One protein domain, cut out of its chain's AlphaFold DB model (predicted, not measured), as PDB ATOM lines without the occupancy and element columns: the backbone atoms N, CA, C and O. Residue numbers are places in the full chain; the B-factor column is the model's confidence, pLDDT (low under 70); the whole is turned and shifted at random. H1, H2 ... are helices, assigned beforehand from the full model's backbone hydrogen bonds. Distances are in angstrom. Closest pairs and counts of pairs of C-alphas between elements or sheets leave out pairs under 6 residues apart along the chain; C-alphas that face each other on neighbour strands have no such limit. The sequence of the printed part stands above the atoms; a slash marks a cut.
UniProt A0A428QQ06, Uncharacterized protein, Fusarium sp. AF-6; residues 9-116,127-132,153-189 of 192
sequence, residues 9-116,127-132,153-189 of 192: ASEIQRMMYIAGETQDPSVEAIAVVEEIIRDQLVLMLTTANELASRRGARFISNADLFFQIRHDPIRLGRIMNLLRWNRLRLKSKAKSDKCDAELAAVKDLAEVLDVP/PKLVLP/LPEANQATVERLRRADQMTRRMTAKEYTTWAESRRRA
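Overview. This is residues 9 to 116, 127 to 132 and 153 to 189 of the 192 residues of an uncharacterized protein of Fusarium sp. AF-6 (UniProt A0A428QQ06). Six helices form a loose, open frame with few contacts, in which long H2 makes one side and H4 and H6 meet near their first residues as a corner. H1 joins H2 to H7, and H3 sits between H2 and H4; H5 touches no helix, and residues 95 to 101 stick out. The printed part has 151 residues with seven named helices, H1 to H7 in chain order, and no named strand: all helix. It is loose, with a radius of gyration of the C-alphas of 19.4 A and spans of 51 by 41 by 36 A.

Along the chain. H1, residues 9 to 19, begins at C-alpha 9 (25.822, -24.262, -38.339). H2, residues 27 to 55, is 42.1 A long. H3 is residues 62 to 68; H4, residues 73 to 96, is 34.7 A long. H5 is residues 105 to 111. H6, residues 154 to 171, is 25.9 A long. H7, residues 176 to 188, ends at C-alpha 188 (13.598, -29.433, -40.366).

Arrangement. H1 touches H2 at residues 27 to 34 alone, about perpendicular at 89 degrees; the closest C-alphas, of Ala 9 and Ile 30, are 6.2 A apart. H1 touches H7 at a steep tilt of 65 degrees, opposite ways, with the C-alphas of Arg 14 and Ser 185 closest at 5.3 A. Residues 44 to 52 of H2 touch H3, closest at Ala 48 and Asp 64, C-alphas 5.2 A apart. H3 and H4 are close but not clearly touching. Residues 74 to 77 of H4 touch residues 155 to 159 of H6, closest at the C-alphas of Ile 74 and Ala 156, 5.2 A. H2 and H4 are apart. Every O i to N i+4 pair is within hydrogen-bond range in H1, H2, H4, H5, H6 and H7, and 2 of 3 in H3.

Size, cuts and confidence. The C-alphas farthest apart, of Gly 56 and Thr 175, are 55.6 A apart. Residues 117 to 126 and 133 to 152 are not printed, with C-alpha gaps of 11.1 A and 19.1 A. Of the links printed whole, none is long. Mean pLDDT of the printed part is 78.1; it is under 70 at residues 94 to 116, 127 to 130 and 153 to 157.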
ATOM      1  N   ALA A   9      25.665 -24.861 -37.018       89.12
ATOM      2  CA  ALA A   9      25.822 -24.262 -38.339       89.12
ATOM      3  C   ALA A   9      24.775 -24.736 -39.359       89.12
ATOM      4  O   ALA A   9      24.140 -23.922 -40.024       89.12
ATOM      5  N   SER A  10      24.534 -26.050 -39.431       88.81
ATOM      6  CA  SER A  10      23.574 -26.626 -40.385       88.81
ATOM      7  C   SER A  10      22.115 -26.250 -40.091       88.81
ATOM      8  O   SER A  10      21.295 -26.152 -41.006       88.81
ATOM      9  N   GLU A  11      21.768 -26.029 -38.823       90.75
ATOM     10  CA  GLU A  11      20.418 -25.647 -38.404       90.75
ATOM     11  C   GLU A  11      20.191 -24.156 -38.636       90.75
ATOM     12  O   GLU A  11      19.174 -23.777 -39.223       90.75
ATOM     13  N   ILE A  12      21.175 -23.329 -38.271       90.44
ATOM     14  CA  ILE A  12      21.177 -21.886 -38.522       90.44
ATOM     15  C   ILE A  12      21.087 -21.619 -40.025       90.44
ATOM     16  O   ILE A  12      20.225 -20.852 -40.449       90.44
ATOM     17  N   GLN A  13      21.873 -22.320 -40.846       89.50
ATOM     18  CA  GLN A  13      21.818 -22.210 -42.305       89.50
ATOM     19  C   GLN A  13      20.408 -22.495 -42.848       89.50
ATOM     20  O   GLN A  13      19.876 -21.716 -43.638       89.50
ATOM     21  N   ARG A  14      19.750 -23.569 -42.385       89.25
ATOM     22  CA  ARG A  14      18.368 -23.886 -42.795       89.25
ATOM     23  C   ARG A  14      17.380 -22.803 -42.369       89.25
ATOM     24  O   ARG A  14      16.488 -22.461 -43.144       89.25
ATOM     25  N   MET A  15      17.513 -22.268 -41.153       89.31
ATOM     26  CA  MET A  15      16.653 -21.186 -40.662       89.31
ATOM     27  C   MET A  15      16.846 -19.893 -41.460       89.31
ATOM     28  O   MET A  15      15.854 -19.265 -41.834       89.31
ATOM     29  N   MET A  16      18.093 -19.538 -41.775       89.44
ATOM     30  CA  MET A  16      18.438 -18.380 -42.605       89.44
ATOM     31  C   MET A  16      17.887 -18.525 -44.028       89.44
ATOM     32  O   MET A  16      17.262 -17.598 -44.540       89.44
ATOM     33  N   TYR A  17      17.990 -19.717 -44.622       87.62
ATOM     34  CA  TYR A  17      17.424 -19.988 -45.945       87.62
ATOM     35  C   TYR A  17      15.896 -19.792 -45.989       87.62
ATOM     36  O   TYR A  17      15.348 -19.258 -46.952       87.62
ATOM     37  N   ILE A  18      15.176 -20.152 -44.921       85.38
ATOM     38  CA  ILE A  18      13.719 -19.922 -44.835       85.38
ATOM     39  C   ILE A  18      13.384 -18.452 -44.603       85.38
ATOM     40  O   ILE A  18      12.334 -17.991 -45.059       85.38
ATOM     41  N   ALA A  19      14.240 -17.731 -43.876       83.75
ATOM     42  CA  ALA A  19      14.099 -16.293 -43.672       83.75
ATOM     43  C   ALA A  19      14.282 -15.500 -44.979       83.75
ATOM     44  O   ALA A  19      13.800 -14.373 -45.072       83.75
ATOM     45  N   GLY A  20      14.879 -16.127 -45.997       78.44
ATOM     46  CA  GLY A  20      15.040 -15.589 -47.343       78.44
ATOM     47  C   GLY A  20      16.467 -15.182 -47.686       78.44
ATOM     48  O   GLY A  20      16.661 -14.484 -48.676       78.44
ATOM     49  N   GLU A  21      17.437 -15.618 -46.885       78.56
ATOM     50  CA  GLU A  21      18.856 -15.418 -47.154       78.56
ATOM     51  C   GLU A  21      19.383 -16.426 -48.191       78.56
ATOM     52  O   GLU A  21      18.719 -17.409 -48.544       78.56
ATOM     53  N   THR A  22      20.596 -16.174 -48.678       76.62
ATOM     54  CA  THR A  22      21.317 -17.050 -49.612       76.62
ATOM     55  C   THR A  22      21.487 -18.474 -49.051       76.62
ATOM     56  O   THR A  22      21.591 -18.667 -47.840       76.62
ATOM     57  N   GLN A  23      21.529 -19.487 -49.932       73.56
ATOM     58  CA  GLN A  23      21.707 -20.899 -49.544       73.56
ATOM     59  C   GLN A  23      23.030 -21.158 -48.809       73.56
ATOM     60  O   GLN A  23      23.055 -21.994 -47.907       73.56
ATOM     61  N   ASP A  24      24.081 -20.405 -49.140       82.25
ATOM     62  CA  ASP A  24      25.428 -20.566 -48.591       82.25
ATOM     63  C   ASP A  24      25.877 -19.293 -47.846       82.25
ATOM     64  O   ASP A  24      26.619 -18.473 -48.393       82.25
ATOM     65  N   PRO A  25      25.407 -19.074 -46.602       85.94
ATOM     66  CA  PRO A  25      25.901 -17.986 -45.771       85.94
ATOM     67  C   PRO A  25      27.354 -18.244 -45.348       85.94
ATOM     68  O   PRO A  25      27.759 -19.379 -45.095       85.94
ATOM     69  N   SER A  26      28.147 -17.174 -45.233       89.06
ATOM     70  CA  SER A  26      29.532 -17.267 -44.754       89.06
ATOM     71  C   SER A  26      29.598 -17.855 -43.341       89.06
ATOM     72  O   SER A  26      28.761 -17.526 -42.498       89.06
ATOM     73  N   VAL A  27      30.636 -18.647 -43.055       88.56
ATOM     74  CA  VAL A  27      30.848 -19.270 -41.733       88.56
ATOM     75  C   VAL A  27      30.929 -18.221 -40.616       88.56
ATOM     76  O   VAL A  27      30.398 -18.438 -39.532       88.56
ATOM     77  N   GLU A  28      31.512 -17.056 -40.900       89.31
ATOM     78  CA  GLU A  28      31.582 -15.929 -39.961       89.31
ATOM     79  C   GLU A  28      30.190 -15.387 -39.599       89.31
ATOM     80  O   GLU A  28      29.895 -15.179 -38.425       89.31
ATOM     81  N   ALA A  29      29.296 -15.230 -40.583       89.62
ATOM     82  CA  ALA A  29      27.919 -14.799 -40.328       89.62
ATOM     83  C   ALA A  29      27.150 -15.815 -39.473       89.62
ATOM     84  O   ALA A  29      26.432 -15.429 -38.552       89.62
ATOM     85  N   ILE A  30      27.325 -17.113 -39.739       91.25
ATOM     86  CA  ILE A  30      26.723 -18.180 -38.929       91.25
ATOM     87  C   ILE A  30      27.239 -18.111 -37.485       91.25
ATOM     88  O   ILE A  30      26.441 -18.205 -36.554       91.25
ATOM     89  N   ALA A  31      28.546 -17.912 -37.295       91.81
ATOM     90  CA  ALA A  31      29.159 -17.791 -35.975       91.81
ATOM     91  C   ALA A  31      28.576 -16.615 -35.174       91.81
ATOM     92  O   ALA A  31      28.190 -16.799 -34.021       91.81
ATOM     93  N   VAL A  32      28.429 -15.444 -35.803       92.25
ATOM     94  CA  VAL A  32      27.820 -14.263 -35.166       92.25
ATOM     95  C   VAL A  32      26.352 -14.513 -34.811       92.25
ATOM     96  O   VAL A  32      25.906 -14.160 -33.722       92.25
ATOM     97  N   VAL A  33      25.583 -15.151 -35.698       92.31
ATOM     98  CA  VAL A  33      24.181 -15.495 -35.410       92.31
ATOM     99  C   VAL A  33      24.086 -16.475 -34.237       92.31
ATOM    100  O   VAL A  33      23.213 -16.318 -33.384       92.31
ATOM    101  N   GLU A  34      24.984 -17.457 -34.154       92.31
ATOM    102  CA  GLU A  34      25.030 -18.400 -33.034       92.31
ATOM    103  C   GLU A  34      25.353 -17.706 -31.702       92.31
ATOM    104  O   GLU A  34      24.732 -18.015 -30.684       92.31
ATOM    105  N   GLU A  35      26.278 -16.744 -31.707       93.38
ATOM    106  CA  GLU A  35      26.614 -15.926 -30.537       93.38
ATOM    107  C   GLU A  35      25.411 -15.094 -30.066       93.38
ATOM    108  O   GLU A  35      25.027 -15.171 -28.900       93.38
ATOM    109  N   ILE A  36      24.717 -14.411 -30.985       94.69
ATOM    110  CA  ILE A  36      23.506 -13.636 -30.665       94.69
ATOM    111  C   ILE A  36      22.414 -14.534 -30.062       94.69
ATOM    112  O   ILE A  36      21.755 -14.160 -29.087       94.69
ATOM    113  N   ILE A  37      22.201 -15.727 -30.629       93.81
ATOM    114  CA  ILE A  37      21.205 -16.678 -30.114       93.81
ATOM    115  C   ILE A  37      21.590 -17.153 -28.712       93.81
ATOM    116  O   ILE A  37      20.726 -17.230 -27.836       93.81
ATOM    117  N   ARG A  38      22.871 -17.455 -28.483       93.69
ATOM    118  CA  ARG A  38      23.388 -17.858 -27.172       93.69
ATOM    119  C   ARG A  38      23.139 -16.773 -26.130       93.69
ATOM    120  O   ARG A  38      22.581 -17.081 -25.078       93.69
ATOM    121  N   ASP A  39      23.490 -15.530 -26.430       96.25
ATOM    122  CA  ASP A  39      23.314 -14.408 -25.507       96.25
ATOM    123  C   ASP A  39      21.836 -14.170 -25.193       96.25
ATOM    124  O   ASP A  39      21.452 -14.006 -24.030       96.25
ATOM    125  N   GLN A  40      20.973 -14.256 -26.208       95.31
ATOM    126  CA  GLN A  40      19.530 -14.138 -26.023       95.31
ATOM    127  C   GLN A  40      18.962 -15.280 -25.168       95.31
ATOM    128  O   GLN A  40      18.088 -15.042 -24.331       95.31
ATOM    129  N   LEU A  41      19.434 -16.517 -25.347       94.38
ATOM    130  CA  LEU A  41      19.023 -17.656 -24.520       94.38
ATOM    131  C   LEU A  41      19.451 -17.474 -23.065       94.38
ATOM    132  O   LEU A  41      18.644 -17.707 -22.166       94.38
ATOM    133  N   VAL A  42      20.686 -17.021 -22.832       96.19
ATOM    134  CA  VAL A  42      21.180 -16.722 -21.485       96.19
ATOM    135  C   VAL A  42      20.307 -15.654 -20.835       96.19
ATOM    136  O   VAL A  42      19.818 -15.877 -19.732       96.19
ATOM    137  N   LEU A  43      20.023 -14.552 -21.535       95.62
ATOM    138  CA  LEU A  43      19.163 -13.481 -21.028       95.62
ATOM    139  C   LEU A  43      17.741 -13.968 -20.700       95.62
ATOM    140  O   LEU A  43      17.181 -13.611 -19.663       95.62
ATOM    141  N   MET A  44      17.139 -14.790 -21.561       94.50
ATOM    142  CA  MET A  44      15.796 -15.330 -21.308       94.50
ATOM    143  C   MET A  44      15.778 -16.270 -20.098       94.50
ATOM    144  O   MET A  44      14.842 -16.228 -19.300       94.50
ATOM    145  N   LEU A  45      16.803 -17.106 -19.926       94.50
ATOM    146  CA  LEU A  45      16.874 -18.040 -18.802       94.50
ATOM    147  C   LEU A  45      17.179 -17.337 -17.477       94.50
ATOM    148  O   LEU A  45      16.572 -17.685 -16.465       94.50
ATOM    149  N   THR A  46      18.062 -16.336 -17.464       95.06
ATOM    150  CA  THR A  46      18.365 -15.564 -16.248       95.06
ATOM    151  C   THR A  46      17.136 -14.800 -15.770       95.06
ATOM    152  O   THR A  46      16.744 -14.927 -14.611       95.06
ATOM    153  N   THR A  47      16.451 -14.103 -16.677       94.56
ATOM    154  CA  THR A  47      15.209 -13.385 -16.358       94.56
ATOM    155  C   THR A  47      14.082 -14.334 -15.931       94.56
ATOM    156  O   THR A  47      13.343 -14.026 -14.997       94.56
ATOM    157  N   ALA A  48      13.961 -15.522 -16.538       93.56
ATOM    158  CA  ALA A  48      12.992 -16.533 -16.105       93.56
ATOM    159  C   ALA A  48      13.312 -17.070 -14.701       93.56
ATOM    160  O   ALA A  48      12.405 -17.252 -13.889       93.56
ATOM    161  N   ASN A  49      14.593 -17.278 -14.392       94.50
ATOM    162  CA  ASN A  49      15.041 -17.720 -13.076       94.50
ATOM    163  C   ASN A  49      14.770 -16.669 -11.986       94.50
ATOM    164  O   ASN A  49      14.339 -17.019 -10.888       94.50
ATOM    165  N   GLU A  50      14.960 -15.381 -12.282       94.12
ATOM    166  CA  GLU A  50      14.604 -14.293 -11.364       94.12
ATOM    167  C   GLU A  50      13.097 -14.256 -11.073       94.12
ATOM    168  O   GLU A  50      12.691 -14.098  -9.919       94.12
ATOM    169  N   LEU A  51      12.255 -14.448 -12.094       91.19
ATOM    170  CA  LEU A  51      10.798 -14.514 -11.935       91.19
ATOM    171  C   LEU A  51      10.366 -15.734 -11.109       91.19
ATOM    172  O   LEU A  51       9.563 -15.594 -10.183       91.19
ATOM    173  N   ALA A  52      10.937 -16.910 -11.388       91.31
ATOM    174  CA  ALA A  52      10.683 -18.128 -10.621       91.31
ATOM    175  C   ALA A  52      11.119 -17.972  -9.153       91.31
ATOM    176  O   ALA A  52      10.364 -18.326  -8.242       91.31
ATOM    177  N   SER A  53      12.277 -17.344  -8.920       92.56
ATOM    178  CA  SER A  53      12.801 -17.049  -7.581       92.56
ATOM    179  C   SER A  53      11.888 -16.095  -6.807       92.56
ATOM    180  O   SER A  53      11.622 -16.330  -5.631       92.56
ATOM    181  N   ARG A  54      11.331 -15.064  -7.461       90.38
ATOM    182  CA  ARG A  54      10.347 -14.147  -6.847       90.38
ATOM    183  C   ARG A  54       9.038 -14.840  -6.467       90.38
ATOM    184  O   ARG A  54       8.422 -14.452  -5.481       90.38
ATOM    185  N   ARG A  55       8.619 -15.867  -7.217       87.44
ATOM    186  CA  ARG A  55       7.478 -16.728  -6.857       87.44
ATOM    187  C   ARG A  55       7.805 -17.686  -5.700       87.44
ATOM    188  O   ARG A  55       6.890 -18.254  -5.115       87.44
ATOM    189  N   GLY A  56       9.084 -17.890  -5.379       88.31
ATOM    190  CA  GLY A  56       9.534 -18.928  -4.447       88.31
ATOM    191  C   GLY A  56       9.522 -20.334  -5.058       88.31
ATOM    192  O   GLY A  56       9.578 -21.325  -4.332       88.31
ATOM    193  N   ALA A  57       9.433 -20.445  -6.388       88.38
ATOM    194  CA  ALA A  57       9.476 -21.724  -7.083       88.38
ATOM    195  C   ALA A  57      10.928 -22.145  -7.340       88.38
ATOM    196  O   ALA A  57      11.742 -21.360  -7.820       88.38
ATOM    197  N   ARG A  58      11.241 -23.416  -7.064       85.94
ATOM    198  CA  ARG A  58      12.581 -23.989  -7.280       85.94
ATOM    199  C   ARG A  58      12.886 -24.288  -8.755       85.94
ATOM    200  O   ARG A  58      14.047 -24.439  -9.117       85.94
ATOM    201  N   PHE A  59      11.853 -24.390  -9.589       88.25
ATOM    202  CA  PHE A  59      11.962 -24.740 -11.003       88.25
ATOM    203  C   PHE A  59      11.355 -23.648 -11.884       88.25
ATOM    204  O   PHE A  59      10.348 -23.030 -11.523       88.25
ATOM    205  N   ILE A  60      11.965 -23.444 -13.054       88.69
ATOM    206  CA  ILE A  60      11.467 -22.530 -14.082       88.69
ATOM    207  C   ILE A  60      10.243 -23.169 -14.740       88.69
ATOM    208  O   ILE A  60      10.324 -24.271 -15.283       88.69
ATOM    209  N   SER A  61       9.111 -22.469 -14.702       86.69
ATOM    210  CA  SER A  61       7.880 -22.891 -15.367       86.69
ATOM    211  C   SER A  61       7.764 -22.250 -16.749       86.69
ATOM    212  O   SER A  61       8.277 -21.161 -17.008       86.69
ATOM    213  N   ASN A  62       7.000 -22.882 -17.645       84.00
ATOM    214  CA  ASN A  62       6.668 -22.310 -18.955       84.00
ATOM    215  C   ASN A  62       5.963 -20.947 -18.834       84.00
ATOM    216  O   ASN A  62       6.109 -20.097 -19.711       84.00
ATOM    217  N   ALA A  63       5.230 -20.723 -17.738       84.25
ATOM    218  CA  ALA A  63       4.612 -19.432 -17.450       84.25
ATOM    219  C   ALA A  63       5.649 -18.303 -17.313       84.25
ATOM    220  O   ALA A  63       5.377 -17.189 -17.755       84.25
ATOM    221  N   ASP A  64       6.839 -18.595 -16.777       87.81
ATOM    222  CA  ASP A  64       7.901 -17.605 -16.558       87.81
ATOM    223  C   ASP A  64       8.517 -17.150 -17.892       87.81
ATOM    224  O   ASP A  64       8.791 -15.965 -18.079       87.81
ATOM    225  N   LEU A  65       8.635 -18.066 -18.864       88.69
ATOM    226  CA  LEU A  65       9.051 -17.732 -20.231       88.69
ATOM    227  C   LEU A  65       7.956 -16.971 -20.989       88.69
ATOM    228  O   LEU A  65       8.232 -15.967 -21.643       88.69
ATOM    229  N   PHE A  66       6.697 -17.412 -20.903       88.81
ATOM    230  CA  PHE A  66       5.587 -16.720 -21.570       88.81
ATOM    231  C   PHE A  66       5.383 -15.304 -21.038       88.81
ATOM    232  O   PHE A  66       4.994 -14.417 -21.798       88.81
ATOM    233  N   PHE A  67       5.687 -15.074 -19.760       88.06
ATOM    234  CA  PHE A  67       5.561 -13.763 -19.144       88.06
ATOM    235  C   PHE A  67       6.491 -12.724 -19.778       88.06
ATOM    236  O   PHE A  67       6.109 -11.561 -19.905       88.06
ATOM    237  N   GLN A  68       7.671 -13.130 -20.255       90.62
ATOM    238  CA  GLN A  68       8.589 -12.234 -20.967       90.62
ATOM    239  C   GLN A  68       8.010 -11.761 -22.312       90.62
ATOM    240  O   GLN A  68       8.260 -10.637 -22.738       90.62
ATOM    241  N   ILE A  69       7.181 -12.590 -22.960       89.75
ATOM    242  CA  ILE A  69       6.587 -12.332 -24.285       89.75
ATOM    243  C   ILE A  69       5.169 -11.736 -24.162       89.75
ATOM    244  O   ILE A  69       4.494 -11.511 -25.161       89.75
ATOM    245  N   ARG A  70       4.698 -11.415 -22.949       87.19
ATOM    246  CA  ARG A  70       3.312 -10.967 -22.685       87.19
ATOM    247  C   ARG A  70       2.848  -9.771 -23.528       87.19
ATOM    248  O   ARG A  70       1.656  -9.611 -23.750       87.19
ATOM    249  N   HIS A  71       3.781  -8.929 -23.967       87.81
ATOM    250  CA  HIS A  71       3.487  -7.734 -24.757       87.81
ATOM    251  C   HIS A  71       3.162  -8.046 -26.224       87.81
ATOM    252  O   HIS A  71       2.609  -7.191 -26.907       87.81
ATOM    253  N   ASP A  72       3.475  -9.253 -26.711       88.75
ATOM    254  CA  ASP A  72       3.182  -9.678 -28.078       88.75
ATOM    255  C   ASP A  72       2.170 -10.843 -28.098       88.75
ATOM    256  O   ASP A  72       2.552 -12.022 -28.030       88.75
ATOM    257  N   PRO A  73       0.864 -10.539 -28.217       81.50
ATOM    258  CA  PRO A  73      -0.183 -11.557 -28.200       81.50
ATOM    259  C   PRO A  73      -0.145 -12.455 -29.444       81.50
ATOM    260  O   PRO A  73      -0.565 -13.614 -29.389       81.50
ATOM    261  N   ILE A  74       0.400 -11.970 -30.564       84.31
ATOM    262  CA  ILE A  74       0.490 -12.727 -31.818       84.31
ATOM    263  C   ILE A  74       1.548 -13.824 -31.684       84.31
ATOM    264  O   ILE A  74       1.296 -14.984 -32.037       84.31
ATOM    265  N   ARG A  75       2.733 -13.488 -31.160       84.69
ATOM    266  CA  ARG A  75       3.784 -14.475 -30.863       84.69
ATOM    267  C   ARG A  75       3.303 -15.486 -29.830       84.69
ATOM    268  O   ARG A  75       3.471 -16.687 -30.049       84.69
ATOM    269  N   LEU A  76       2.641 -15.029 -28.771       85.00
ATOM    270  CA  LEU A  76       2.119 -15.903 -27.725       85.00
ATOM    271  C   LEU A  76       1.060 -16.882 -28.257       85.00
ATOM    272  O   LEU A  76       1.169 -18.087 -28.033       85.00
ATOM    273  N   GLY A  77       0.107 -16.403 -29.062       82.69
ATOM    274  CA  GLY A  77      -0.904 -17.249 -29.703       82.69
ATOM    275  C   GLY A  77      -0.297 -18.306 -30.635       82.69
ATOM    276  O   GLY A  77      -0.731 -19.461 -30.648       82.69
ATOM    277  N   ARG A  78       0.767 -17.961 -31.373       83.69
ATOM    278  CA  ARG A  78       1.511 -18.926 -32.205       83.69
ATOM    279  C   ARG A  78       2.181 -20.012 -31.365       83.69
ATOM    280  O   ARG A  78       2.077 -21.185 -31.720       83.69
ATOM    281  N   ILE A  79       2.830 -19.638 -30.262       85.88
ATOM    282  CA  ILE A  79       3.484 -20.581 -29.344       85.88
ATOM    283  C   ILE A  79       2.447 -21.514 -28.707       85.88
ATOM    284  O   ILE A  79       2.621 -22.734 -28.723       85.88
ATOM    285  N   MET A  80       1.331 -20.970 -28.222       82.75
ATOM    286  CA  MET A  80       0.237 -21.760 -27.653       82.75
ATOM    287  C   MET A  80      -0.324 -22.773 -28.657       82.75
ATOM    288  O   MET A  80      -0.509 -23.946 -28.321       82.75
ATOM    289  N   ASN A  81      -0.545 -22.350 -29.904       83.19
ATOM    290  CA  ASN A  81      -1.004 -23.239 -30.968       83.19
ATOM    291  C   ASN A  81       0.022 -24.335 -31.277       83.19
ATOM    292  O   ASN A  81      -0.352 -25.504 -31.376       83.19
ATOM    293  N   LEU A  82       1.310 -23.994 -31.368       83.50
ATOM    294  CA  LEU A  82       2.384 -24.970 -31.568       83.50
ATOM    295  C   LEU A  82       2.401 -26.023 -30.449       83.50
ATOM    296  O   LEU A  82       2.454 -27.221 -30.728       83.50
ATOM    297  N   LEU A  83       2.292 -25.600 -29.188       84.06
ATOM    298  CA  LEU A  83       2.249 -26.501 -28.034       84.06
ATOM    299  C   LEU A  83       0.985 -27.368 -28.021       84.06
ATOM    300  O   LEU A  83       1.067 -28.559 -27.712       84.06
ATOM    301  N   ARG A  84      -0.175 -26.818 -28.407       81.25
ATOM    302  CA  ARG A  84      -1.426 -27.579 -28.577       81.25
ATOM    303  C   ARG A  84      -1.255 -28.682 -29.620       81.25
ATOM    304  O   ARG A  84      -1.603 -29.832 -29.344       81.25
ATOM    305  N   TRP A  85      -0.682 -28.357 -30.778       79.69
ATOM    306  CA  TRP A  85      -0.411 -29.324 -31.844       79.69
ATOM    307  C   TRP A  85       0.630 -30.368 -31.437       79.69
ATOM    308  O   TRP A  85       0.425 -31.557 -31.683       79.69
ATOM    309  N   ASN A  86       1.700 -29.964 -30.749       83.19
ATOM    310  CA  ASN A  86       2.697 -30.887 -30.214       83.19
ATOM    311  C   ASN A  86       2.082 -31.868 -29.207       83.19
ATOM    312  O   ASN A  86       2.279 -33.076 -29.336       83.19
ATOM    313  N   ARG A  87       1.258 -31.378 -28.270       79.88
ATOM    314  CA  ARG A  87       0.513 -32.227 -27.325       79.88
ATOM    315  C   ARG A  87      -0.434 -33.184 -28.043       79.88
ATOM    316  O   ARG A  87      -0.524 -34.346 -27.657       79.88
ATOM    317  N   LEU A  88      -1.153 -32.720 -29.067       79.44
ATOM    318  CA  LEU A  88      -2.072 -33.564 -29.830       79.44
ATOM    319  C   LEU A  88      -1.327 -34.683 -30.567       79.44
ATOM    320  O   LEU A  88      -1.733 -35.838 -30.472       79.44
ATOM    321  N   ARG A  89      -0.212 -34.351 -31.228       79.31
ATOM    322  CA  ARG A  89       0.640 -35.304 -31.951       79.31
ATOM    323  C   ARG A  89       1.271 -36.346 -31.025       79.31
ATOM    324  O   ARG A  89       1.371 -37.514 -31.394       79.31
ATOM    325  N   LEU A  90       1.680 -35.945 -29.822       79.56
ATOM    326  CA  LEU A  90       2.210 -36.875 -28.825       79.56
ATOM    327  C   LEU A  90       1.110 -37.810 -28.305       79.56
ATOM    328  O   LEU A  90       1.290 -39.023 -28.285       79.56
ATOM    329  N   LYS A  91      -0.075 -37.268 -27.987       76.69
ATOM    330  CA  LYS A  91      -1.240 -38.063 -27.563       76.69
ATOM    331  C   LYS A  91      -1.716 -39.044 -28.632       76.69
ATOM    332  O   LYS A  91      -2.197 -40.116 -28.283       76.69
ATOM    333  N   SER A  92      -1.637 -38.688 -29.915       75.25
ATOM    334  CA  SER A  92      -1.986 -39.614 -30.997       75.25
ATOM    335  C   SER A  92      -0.965 -40.741 -31.138       75.25
ATOM    336  O   SER A  92      -1.373 -41.875 -31.352       75.25
ATOM    337  N   LYS A  93       0.335 -40.460 -30.955       74.62
ATOM    338  CA  LYS A  93       1.385 -41.492 -30.944       74.62
ATOM    339  C   LYS A  93       1.246 -42.443 -29.749       74.62
ATOM    340  O   LYS A  93       1.205 -43.646 -29.941       74.62
ATOM    341  N   ALA A  94       1.011 -41.918 -28.548       66.94
ATOM    342  CA  ALA A  94       0.798 -42.741 -27.352       66.94
ATOM    343  C   ALA A  94      -0.462 -43.633 -27.420       66.94
ATOM    344  O   ALA A  94      -0.569 -44.619 -26.707       66.94
ATOM    345  N   LYS A  95      -1.448 -43.295 -28.264       62.12
ATOM    346  CA  LYS A  95      -2.628 -44.148 -28.500       62.12
ATOM    347  C   LYS A  95      -2.393 -45.252 -29.533       62.12
ATOM    348  O   LYS A  95      -3.174 -46.200 -29.558       62.12
ATOM    349  N   SER A  96      -1.382 -45.095 -30.387       58.81
ATOM    350  CA  SER A  96      -0.913 -46.132 -31.314       58.81
ATOM    351  C   SER A  96      -0.199 -47.240 -30.540       58.81
ATOM    352  O   SER A  96      -0.483 -48.416 -30.755       58.81
ATOM    353  N   ASP A  97       0.629 -46.858 -29.567       54.38
ATOM    354  CA  ASP A  97       1.469 -47.789 -28.818       54.38
ATOM    355  C   ASP A  97       0.787 -48.142 -27.488       54.38
ATOM    356  O   ASP A  97       1.040 -47.550 -26.442       54.38
ATOM    357  N   LYS A  98      -0.151 -49.096 -27.525       49.09
ATOM    358  CA  LYS A  98      -0.750 -49.666 -26.309       49.09
ATOM    359  C   LYS A  98       0.270 -50.556 -25.588       49.09
ATOM    360  O   LYS A  98       0.237 -51.774 -25.734       49.09
ATOM    361  N   CYS A  99       1.154 -49.951 -24.802       33.19
ATOM    362  CA  CYS A  99       1.889 -50.642 -23.750       33.19
ATOM    363  C   CYS A  99       1.796 -49.799 -22.471       33.19
ATOM    364  O   CYS A  99       2.303 -48.681 -22.405       33.19
ATOM    365  N   ASP A 100       1.094 -50.323 -21.466       41.38
ATOM    366  CA  ASP A 100       0.589 -49.620 -20.273       41.38
ATOM    367  C   ASP A 100       1.663 -49.135 -19.263       41.38
ATOM    368  O   ASP A 100       1.342 -48.824 -18.117       41.38
ATOM    369  N   ALA A 101       2.934 -49.020 -19.660       44.06
ATOM    370  CA  ALA A 101       4.046 -48.654 -18.771       44.06
ATOM    371  C   ALA A 101       4.494 -47.176 -18.869       44.06
ATOM    372  O   ALA A 101       5.052 -46.644 -17.912       44.06
ATOM    373  N   GLU A 102       4.207 -46.462 -19.966       41.16
ATOM    374  CA  GLU A 102       4.658 -45.064 -20.165       41.16
ATOM    375  C   GLU A 102       3.665 -43.985 -19.693       41.16
ATOM    376  O   GLU A 102       3.898 -42.783 -19.853       41.16
ATOM    377  N   LEU A 103       2.562 -44.371 -19.044       39.56
ATOM    378  CA  LEU A 103       1.634 -43.405 -18.437       39.56
ATOM    379  C   LEU A 103       2.276 -42.633 -17.260       39.56
ATOM    380  O   LEU A 103       1.754 -41.593 -16.856       39.56
ATOM    381  N   ALA A 104       3.407 -43.118 -16.735       38.25
ATOM    382  CA  ALA A 104       4.211 -42.455 -15.708       38.25
ATOM    383  C   ALA A 104       5.101 -41.334 -16.287       38.25
ATOM    384  O   ALA A 104       5.047 -40.210 -15.801       38.25
ATOM    385  N   ALA A 105       5.800 -41.569 -17.405       39.97
ATOM    386  CA  ALA A 105       6.708 -40.576 -18.000       39.97
ATOM    387  C   ALA A 105       5.975 -39.349 -18.588       39.97
ATOM    388  O   ALA A 105       6.480 -38.226 -18.572       39.97
ATOM    389  N   VAL A 106       4.740 -39.537 -19.073       43.03
ATOM    390  CA  VAL A 106       3.882 -38.429 -19.543       43.03
ATOM    391  C   VAL A 106       3.272 -37.642 -18.375       43.03
ATOM    392  O   VAL A 106       2.914 -36.475 -18.544       43.03
ATOM    393  N   LYS A 107       3.170 -38.253 -17.189       40.25
ATOM    394  CA  LYS A 107       2.767 -37.568 -15.960       40.25
ATOM    395  C   LYS A 107       3.878 -36.650 -15.467       40.25
ATOM    396  O   LYS A 107       3.579 -35.494 -15.208       40.25
ATOM    397  N   ASP A 108       5.132 -37.091 -15.503       34.62
ATOM    398  CA  ASP A 108       6.272 -36.297 -15.023       34.62
ATOM    399  C   ASP A 108       6.496 -35.015 -15.849       34.62
ATOM    400  O   ASP A 108       6.708 -33.942 -15.295       34.62
ATOM    401  N   LEU A 109       6.322 -35.057 -17.177       37.81
ATOM    402  CA  LEU A 109       6.361 -33.844 -18.019       37.81
ATOM    403  C   LEU A 109       5.116 -32.948 -17.879       37.81
ATOM    404  O   LEU A 109       5.158 -31.764 -18.222       37.81
ATOM    405  N   ALA A 110       3.995 -33.498 -17.406       36.53
ATOM    406  CA  ALA A 110       2.772 -32.750 -17.124       36.53
ATOM    407  C   ALA A 110       2.723 -32.200 -15.684       36.53
ATOM    408  O   ALA A 110       1.975 -31.259 -15.434       36.53
ATOM    409  N   GLU A 111       3.517 -32.752 -14.767       38.72
ATOM    410  CA  GLU A 111       3.613 -32.368 -13.353       38.72
ATOM    411  C   GLU A 111       4.603 -31.208 -13.129       38.72
ATOM    412  O   GLU A 111       4.432 -30.419 -12.207       38.72
ATOM    413  N   VAL A 112       5.531 -30.972 -14.064       39.38
ATOM    414  CA  VAL A 112       6.404 -29.772 -14.106       39.38
ATOM    415  C   VAL A 112       5.630 -28.467 -14.412       39.38
ATOM    416  O   VAL A 112       6.188 -27.373 -14.404       39.38
ATOM    417  N   LEU A 113       4.325 -28.551 -14.683       38.75
ATOM    418  CA  LEU A 113       3.497 -27.431 -15.138       38.75
ATOM    419  C   LEU A 113       2.622 -26.768 -14.070       38.75
ATOM    420  O   LEU A 113       1.830 -25.936 -14.483       38.75
ATOM    421  N   ASP A 114       2.758 -27.106 -12.782       31.47
ATOM    422  CA  ASP A 114       1.951 -26.650 -11.627       31.47
ATOM    423  C   ASP A 114       1.005 -25.448 -11.884       31.47
ATOM    424  O   ASP A 114       1.259 -24.292 -11.546       31.47
ATOM    425  N   VAL A 115      -0.109 -25.759 -12.550       37.00
ATOM    426  CA  VAL A 115      -1.313 -24.943 -12.700       37.00
ATOM    427  C   VAL A 115      -2.393 -25.780 -12.022       37.00
ATOM    428  O   VAL A 115      -2.471 -26.981 -12.313       37.00
ATOM    429  N   PRO A 116      -3.220 -25.213 -11.128       24.55
ATOM    430  CA  PRO A 116      -4.200 -25.986 -10.380       24.55
ATOM    431  C   PRO A 116      -5.218 -26.593 -11.350       24.55
ATOM    432  O   PRO A 116      -6.103 -25.917 -11.864       24.55
ATOM    433  N   PRO A 127      -7.674 -29.291 -21.789       46.75
ATOM    434  CA  PRO A 127      -7.019 -28.375 -20.867       46.75
ATOM    435  C   PRO A 127      -6.654 -27.122 -21.658       46.75
ATOM    436  O   PRO A 127      -5.760 -27.160 -22.514       46.75
ATOM    437  N   LYS A 128      -7.407 -26.044 -21.437       54.50
ATOM    438  CA  LYS A 128      -7.055 -24.723 -21.931       54.50
ATOM    439  C   LYS A 128      -5.796 -24.324 -21.181       54.50
ATOM    440  O   LYS A 128      -5.728 -24.430 -19.961       54.50
ATOM    441  N   LEU A 129      -4.760 -23.958 -21.925       59.50
ATOM    442  CA  LEU A 129      -3.588 -23.338 -21.329       59.50
ATOM    443  C   LEU A 129      -4.004 -21.907 -20.990       59.50
ATOM    444  O   LEU A 129      -3.905 -21.025 -21.838       59.50
ATOM    445  N   VAL A 130      -4.577 -21.721 -19.804       65.12
ATOM    446  CA  VAL A 130      -4.962 -20.400 -19.314       65.12
ATOM    447  C   VAL A 130      -3.702 -19.738 -18.772       65.12
ATOM    448  O   VAL A 130      -2.989 -20.313 -17.950       65.12
ATOM    449  N   LEU A 131      -3.383 -18.561 -19.301       76.69
ATOM    450  CA  LEU A 131      -2.256 -17.769 -18.826       76.69
ATOM    451  C   LEU A 131      -2.677 -17.019 -17.558       76.69
ATOM    452  O   LEU A 131      -3.761 -16.442 -17.553       76.69
ATOM    453  N   PRO A 132      -1.824 -16.950 -16.524       75.75
ATOM    454  CA  PRO A 132      -2.213 -16.429 -15.211       75.75
ATOM    455  C   PRO A 132      -2.522 -14.921 -15.188       75.75
ATOM    456  O   PRO A 132      -3.045 -14.424 -14.198       75.75
ATOM    457  N   LEU A 153      -7.239 -13.325 -32.913       56.47
ATOM    458  CA  LEU A 153      -7.404 -11.871 -33.025       56.47
ATOM    459  C   LEU A 153      -7.195 -11.424 -34.489       56.47
ATOM    460  O   LEU A 153      -6.313 -11.979 -35.157       56.47
ATOM    461  N   PRO A 154      -7.937 -10.428 -35.007       60.66
ATOM    462  CA  PRO A 154      -7.801  -9.972 -36.394       60.66
ATOM    463  C   PRO A 154      -6.345  -9.701 -36.809       60.66
ATOM    464  O   PRO A 154      -5.930 -10.061 -37.909       60.66
ATOM    465  N   GLU A 155      -5.537  -9.167 -35.894       61.47
ATOM    466  CA  GLU A 155      -4.102  -8.922 -36.080       61.47
ATOM    467  C   GLU A 155      -3.282 -10.212 -36.249       61.47
ATOM    468  O   GLU A 155      -2.367 -10.288 -37.071       61.47
ATOM    469  N   ALA A 156      -3.632 -11.277 -35.524       62.28
ATOM    470  CA  ALA A 156      -2.991 -12.575 -35.681       62.28
ATOM    471  C   ALA A 156      -3.307 -13.195 -37.053       62.28
ATOM    472  O   ALA A 156      -2.428 -13.832 -37.641       62.28
ATOM    473  N   ASN A 157      -4.507 -12.950 -37.592       68.94
ATOM    474  CA  ASN A 157      -4.871 -13.340 -38.957       68.94
ATOM    475  C   ASN A 157      -4.110 -12.519 -40.006       68.94
ATOM    476  O   ASN A 157      -3.645 -13.067 -41.001       68.94
ATOM    477  N   GLN A 158      -3.903 -11.223 -39.784       77.06
ATOM    478  CA  GLN A 158      -3.089 -10.406 -40.691       77.06
ATOM    479  C   GLN A 158      -1.637 -10.893 -40.730       77.06
ATOM    480  O   GLN A 158      -1.078 -11.128 -41.801       77.06
ATOM    481  N   ALA A 159      -1.039 -11.159 -39.569       75.12
ATOM    482  CA  ALA A 159       0.344 -11.608 -39.492       75.12
ATOM    483  C   ALA A 159       0.565 -13.010 -40.100       75.12
ATOM    484  O   ALA A 159       1.673 -13.325 -40.549       75.12
ATOM    485  N   THR A 160      -0.443 -13.893 -40.089       76.62
ATOM    486  CA  THR A 160      -0.373 -15.181 -40.804       76.62
ATOM    487  C   THR A 160      -0.496 -14.982 -42.310       76.62
ATOM    488  O   THR A 160       0.300 -15.562 -43.050       76.62
ATOM    489  N   VAL A 161      -1.405 -14.113 -42.761       82.44
ATOM    490  CA  VAL A 161      -1.571 -13.757 -44.177       82.44
ATOM    491  C   VAL A 161      -0.297 -13.141 -44.748       82.44
ATOM    492  O   VAL A 161       0.155 -13.555 -45.811       82.44
ATOM    493  N   GLU A 162       0.361 -12.226 -44.036       85.62
ATOM    494  CA  GLU A 162       1.640 -11.667 -44.486       85.62
ATOM    495  C   GLU A 162       2.733 -12.728 -44.626       85.62
ATOM    496  O   GLU A 162       3.551 -12.680 -45.544       85.62
ATOM    497  N   ARG A 163       2.774 -13.698 -43.707       81.75
ATOM    498  CA  ARG A 163       3.744 -14.794 -43.770       81.75
ATOM    499  C   ARG A 163       3.497 -15.687 -44.981       81.75
ATOM    500  O   ARG A 163       4.462 -16.101 -45.619       81.75
ATOM    501  N   LEU A 164       2.232 -15.977 -45.281       83.62
ATOM    502  CA  LEU A 164       1.840 -16.709 -46.485       83.62
ATOM    503  C   LEU A 164       2.222 -15.919 -47.737       83.62
ATOM    504  O   LEU A 164       2.898 -16.455 -48.603       83.62
ATOM    505  N   ARG A 165       1.940 -14.612 -47.762       88.31
ATOM    506  CA  ARG A 165       2.309 -13.729 -48.874       88.31
ATOM    507  C   ARG A 165       3.816 -13.702 -49.137       88.31
ATOM    508  O   ARG A 165       4.224 -13.779 -50.292       88.31
ATOM    509  N   ARG A 166       4.649 -13.608 -48.091       86.38
ATOM    510  CA  ARG A 166       6.118 -13.686 -48.232       86.38
ATOM    511  C   ARG A 166       6.546 -15.052 -48.776       86.38
ATOM    512  O   ARG A 166       7.388 -15.109 -49.662       86.38
ATOM    513  N   ALA A 167       5.949 -16.141 -48.286       85.06
ATOM    514  CA  ALA A 167       6.252 -17.482 -48.784       85.06
ATOM    515  C   ALA A 167       5.892 -17.638 -50.271       85.06
ATOM    516  O   ALA A 167       6.715 -18.138 -51.030       85.06
ATOM    517  N   ASP A 168       4.728 -17.141 -50.693       88.81
ATOM    518  CA  ASP A 168       4.293 -17.176 -52.094       88.81
ATOM    519  C   ASP A 168       5.217 -16.359 -53.003       88.81
ATOM    520  O   ASP A 168       5.529 -16.770 -54.119       88.81
ATOM    521  N   GLN A 169       5.702 -15.205 -52.534       87.56
ATOM    522  CA  GLN A 169       6.673 -14.402 -53.283       87.56
ATOM    523  C   GLN A 169       7.994 -15.147 -53.497       87.56
ATOM    524  O   GLN A 169       8.559 -15.067 -54.589       87.56
ATOM    525  N   MET A 170       8.457 -15.881 -52.484       80.88
ATOM    526  CA  MET A 170       9.693 -16.664 -52.549       80.88
ATOM    527  C   MET A 170       9.550 -17.865 -53.486       80.88
ATOM    528  O   MET A 170      10.392 -18.074 -54.356       80.88
ATOM    529  N   THR A 171       8.465 -18.633 -53.365       84.38
ATOM    530  CA  THR A 171       8.262 -19.858 -54.154       84.38
ATOM    531  C   THR A 171       7.891 -19.578 -55.609       84.38
ATOM    532  O   THR A 171       8.137 -20.422 -56.466       84.38
ATOM    533  N   ARG A 172       7.382 -18.378 -55.930       85.50
ATOM    534  CA  ARG A 172       7.005 -17.982 -57.300       85.50
ATOM    535  C   ARG A 172       8.143 -18.087 -58.319       85.50
ATOM    536  O   ARG A 172       7.866 -18.277 -59.501       85.50
ATOM    537  N   ARG A 173       9.396 -17.902 -57.896       82.56
ATOM    538  CA  ARG A 173      10.575 -17.928 -58.782       82.56
ATOM    539  C   ARG A 173      11.388 -19.221 -58.681       82.56
ATOM    540  O   ARG A 173      12.365 -19.350 -59.406       82.56
ATOM    541  N   MET A 174      11.005 -20.148 -57.800       83.94
ATOM    542  CA  MET A 174      11.788 -21.355 -57.526       83.94
ATOM    543  C   MET A 174      11.559 -22.444 -58.573       83.94
ATOM    544  O   MET A 174      10.437 -22.676 -59.028       83.94
ATOM    545  N   THR A 175      12.624 -23.173 -58.899       90.19
ATOM    546  CA  THR A 175      12.518 -24.422 -59.664       90.19
ATOM    547  C   THR A 175      11.958 -25.556 -58.794       90.19
ATOM    548  O   THR A 175      11.959 -25.488 -57.565       90.19
ATOM    549  N   ALA A 176      11.495 -26.653 -59.406       89.75
ATOM    550  CA  ALA A 176      10.935 -27.786 -58.656       89.75
ATOM    551  C   ALA A 176      11.922 -28.377 -57.625       89.75
ATOM    552  O   ALA A 176      11.523 -28.736 -56.518       89.75
ATOM    553  N   LYS A 177      13.219 -28.437 -57.961       88.44
ATOM    554  CA  LYS A 177      14.274 -28.933 -57.058       88.44
ATOM    555  C   LYS A 177      14.531 -27.962 -55.901       88.44
ATOM    556  O   LYS A 177      14.601 -28.381 -54.746       88.44
ATOM    557  N   GLU A 178      14.596 -26.665 -56.182       86.00
ATOM    558  CA  GLU A 178      14.701 -25.620 -55.150       86.00
ATOM    559  C   GLU A 178      13.492 -25.619 -54.213       86.00
ATOM    560  O   GLU A 178      13.637 -25.473 -53.001       86.00
ATOM    561  N   TYR A 179      12.295 -25.866 -54.744       88.75
ATOM    562  CA  TYR A 179      11.098 -25.972 -53.923       88.75
ATOM    563  C   TYR A 179      11.161 -27.174 -52.969       88.75
ATOM    564  O   TYR A 179      10.814 -27.043 -51.795       88.75
ATOM    565  N   THR A 180      11.648 -28.336 -53.427       89.94
ATOM    566  CA  THR A 180      11.812 -29.507 -52.544       89.94
ATOM    567  C   THR A 180      12.799 -29.253 -51.405       89.94
ATOM    568  O   THR A 180      12.497 -29.575 -50.255       89.94
ATOM    569  N   THR A 181      13.934 -28.605 -51.690       87.19
ATOM    570  CA  THR A 181      14.947 -28.272 -50.674       87.19
ATOM    571  C   THR A 181      14.458 -27.190 -49.709       87.19
ATOM    572  O   THR A 181      14.719 -27.274 -48.505       87.19
ATOM    573  N   TRP A 182      13.676 -26.220 -50.190       87.12
ATOM    574  CA  TRP A 182      13.010 -25.220 -49.352       87.12
ATOM    575  C   TRP A 182      11.961 -25.847 -48.429       87.12
ATOM    576  O   TRP A 182      11.942 -25.569 -47.228       87.12
ATOM    577  N   ALA A 183      11.123 -26.746 -48.952       87.44
ATOM    578  CA  ALA A 183      10.114 -27.446 -48.162       87.44
ATOM    579  C   ALA A 183      10.748 -28.337 -47.079       87.44
ATOM    580  O   ALA A 183      10.276 -28.358 -45.937       87.44
ATOM    581  N   GLU A 184      11.835 -29.042 -47.406       88.19
ATOM    582  CA  GLU A 184      12.574 -29.857 -46.440       88.19
ATOM    583  C   GLU A 184      13.240 -29.004 -45.358       88.19
ATOM    584  O   GLU A 184      13.072 -29.292 -44.168       88.19
ATOM    585  N   SER A 185      13.915 -27.922 -45.754       86.12
ATOM    586  CA  SER A 185      14.498 -26.955 -44.822       86.12
ATOM    587  C   SER A 185      13.432 -26.423 -43.875       86.12
ATOM    588  O   SER A 185      13.609 -26.482 -42.664       86.12
ATOM    589  N   ARG A 186      12.261 -26.024 -44.386       83.38
ATOM    590  CA  ARG A 186      11.137 -25.532 -43.573       83.38
ATOM    591  C   ARG A 186      10.610 -26.551 -42.571       83.38
ATOM    592  O   ARG A 186      10.212 -26.173 -41.472       83.38
ATOM    593  N   ARG A 187      10.588 -27.834 -42.935       80.50
ATOM    594  CA  ARG A 187      10.148 -28.909 -42.038       80.50
ATOM    595  C   ARG A 187      11.180 -29.219 -40.950       80.50
ATOM    596  O   ARG A 187      10.777 -29.603 -39.855       80.50
ATOM    597  N   ARG A 188      12.474 -29.096 -41.260       78.12
ATOM    598  CA  ARG A 188      13.598 -29.433 -40.366       78.12
ATOM    599  C   ARG A 188      14.226 -28.227 -39.664       78.12
ATOM    600  O   ARG A 188      15.164 -28.408 -38.902       78.12
ATOM    601  N   ALA A 189      13.742 -27.016 -39.919       75.69
ATOM    602  CA  ALA A 189      14.236 -25.783 -39.312       75.69
ATOM    603  C   ALA A 189      13.687 -25.588 -37.901       75.69
ATOM    604  O   ALA A 189      12.889 -24.695 -37.611       75.69
TER     605      ALA A 189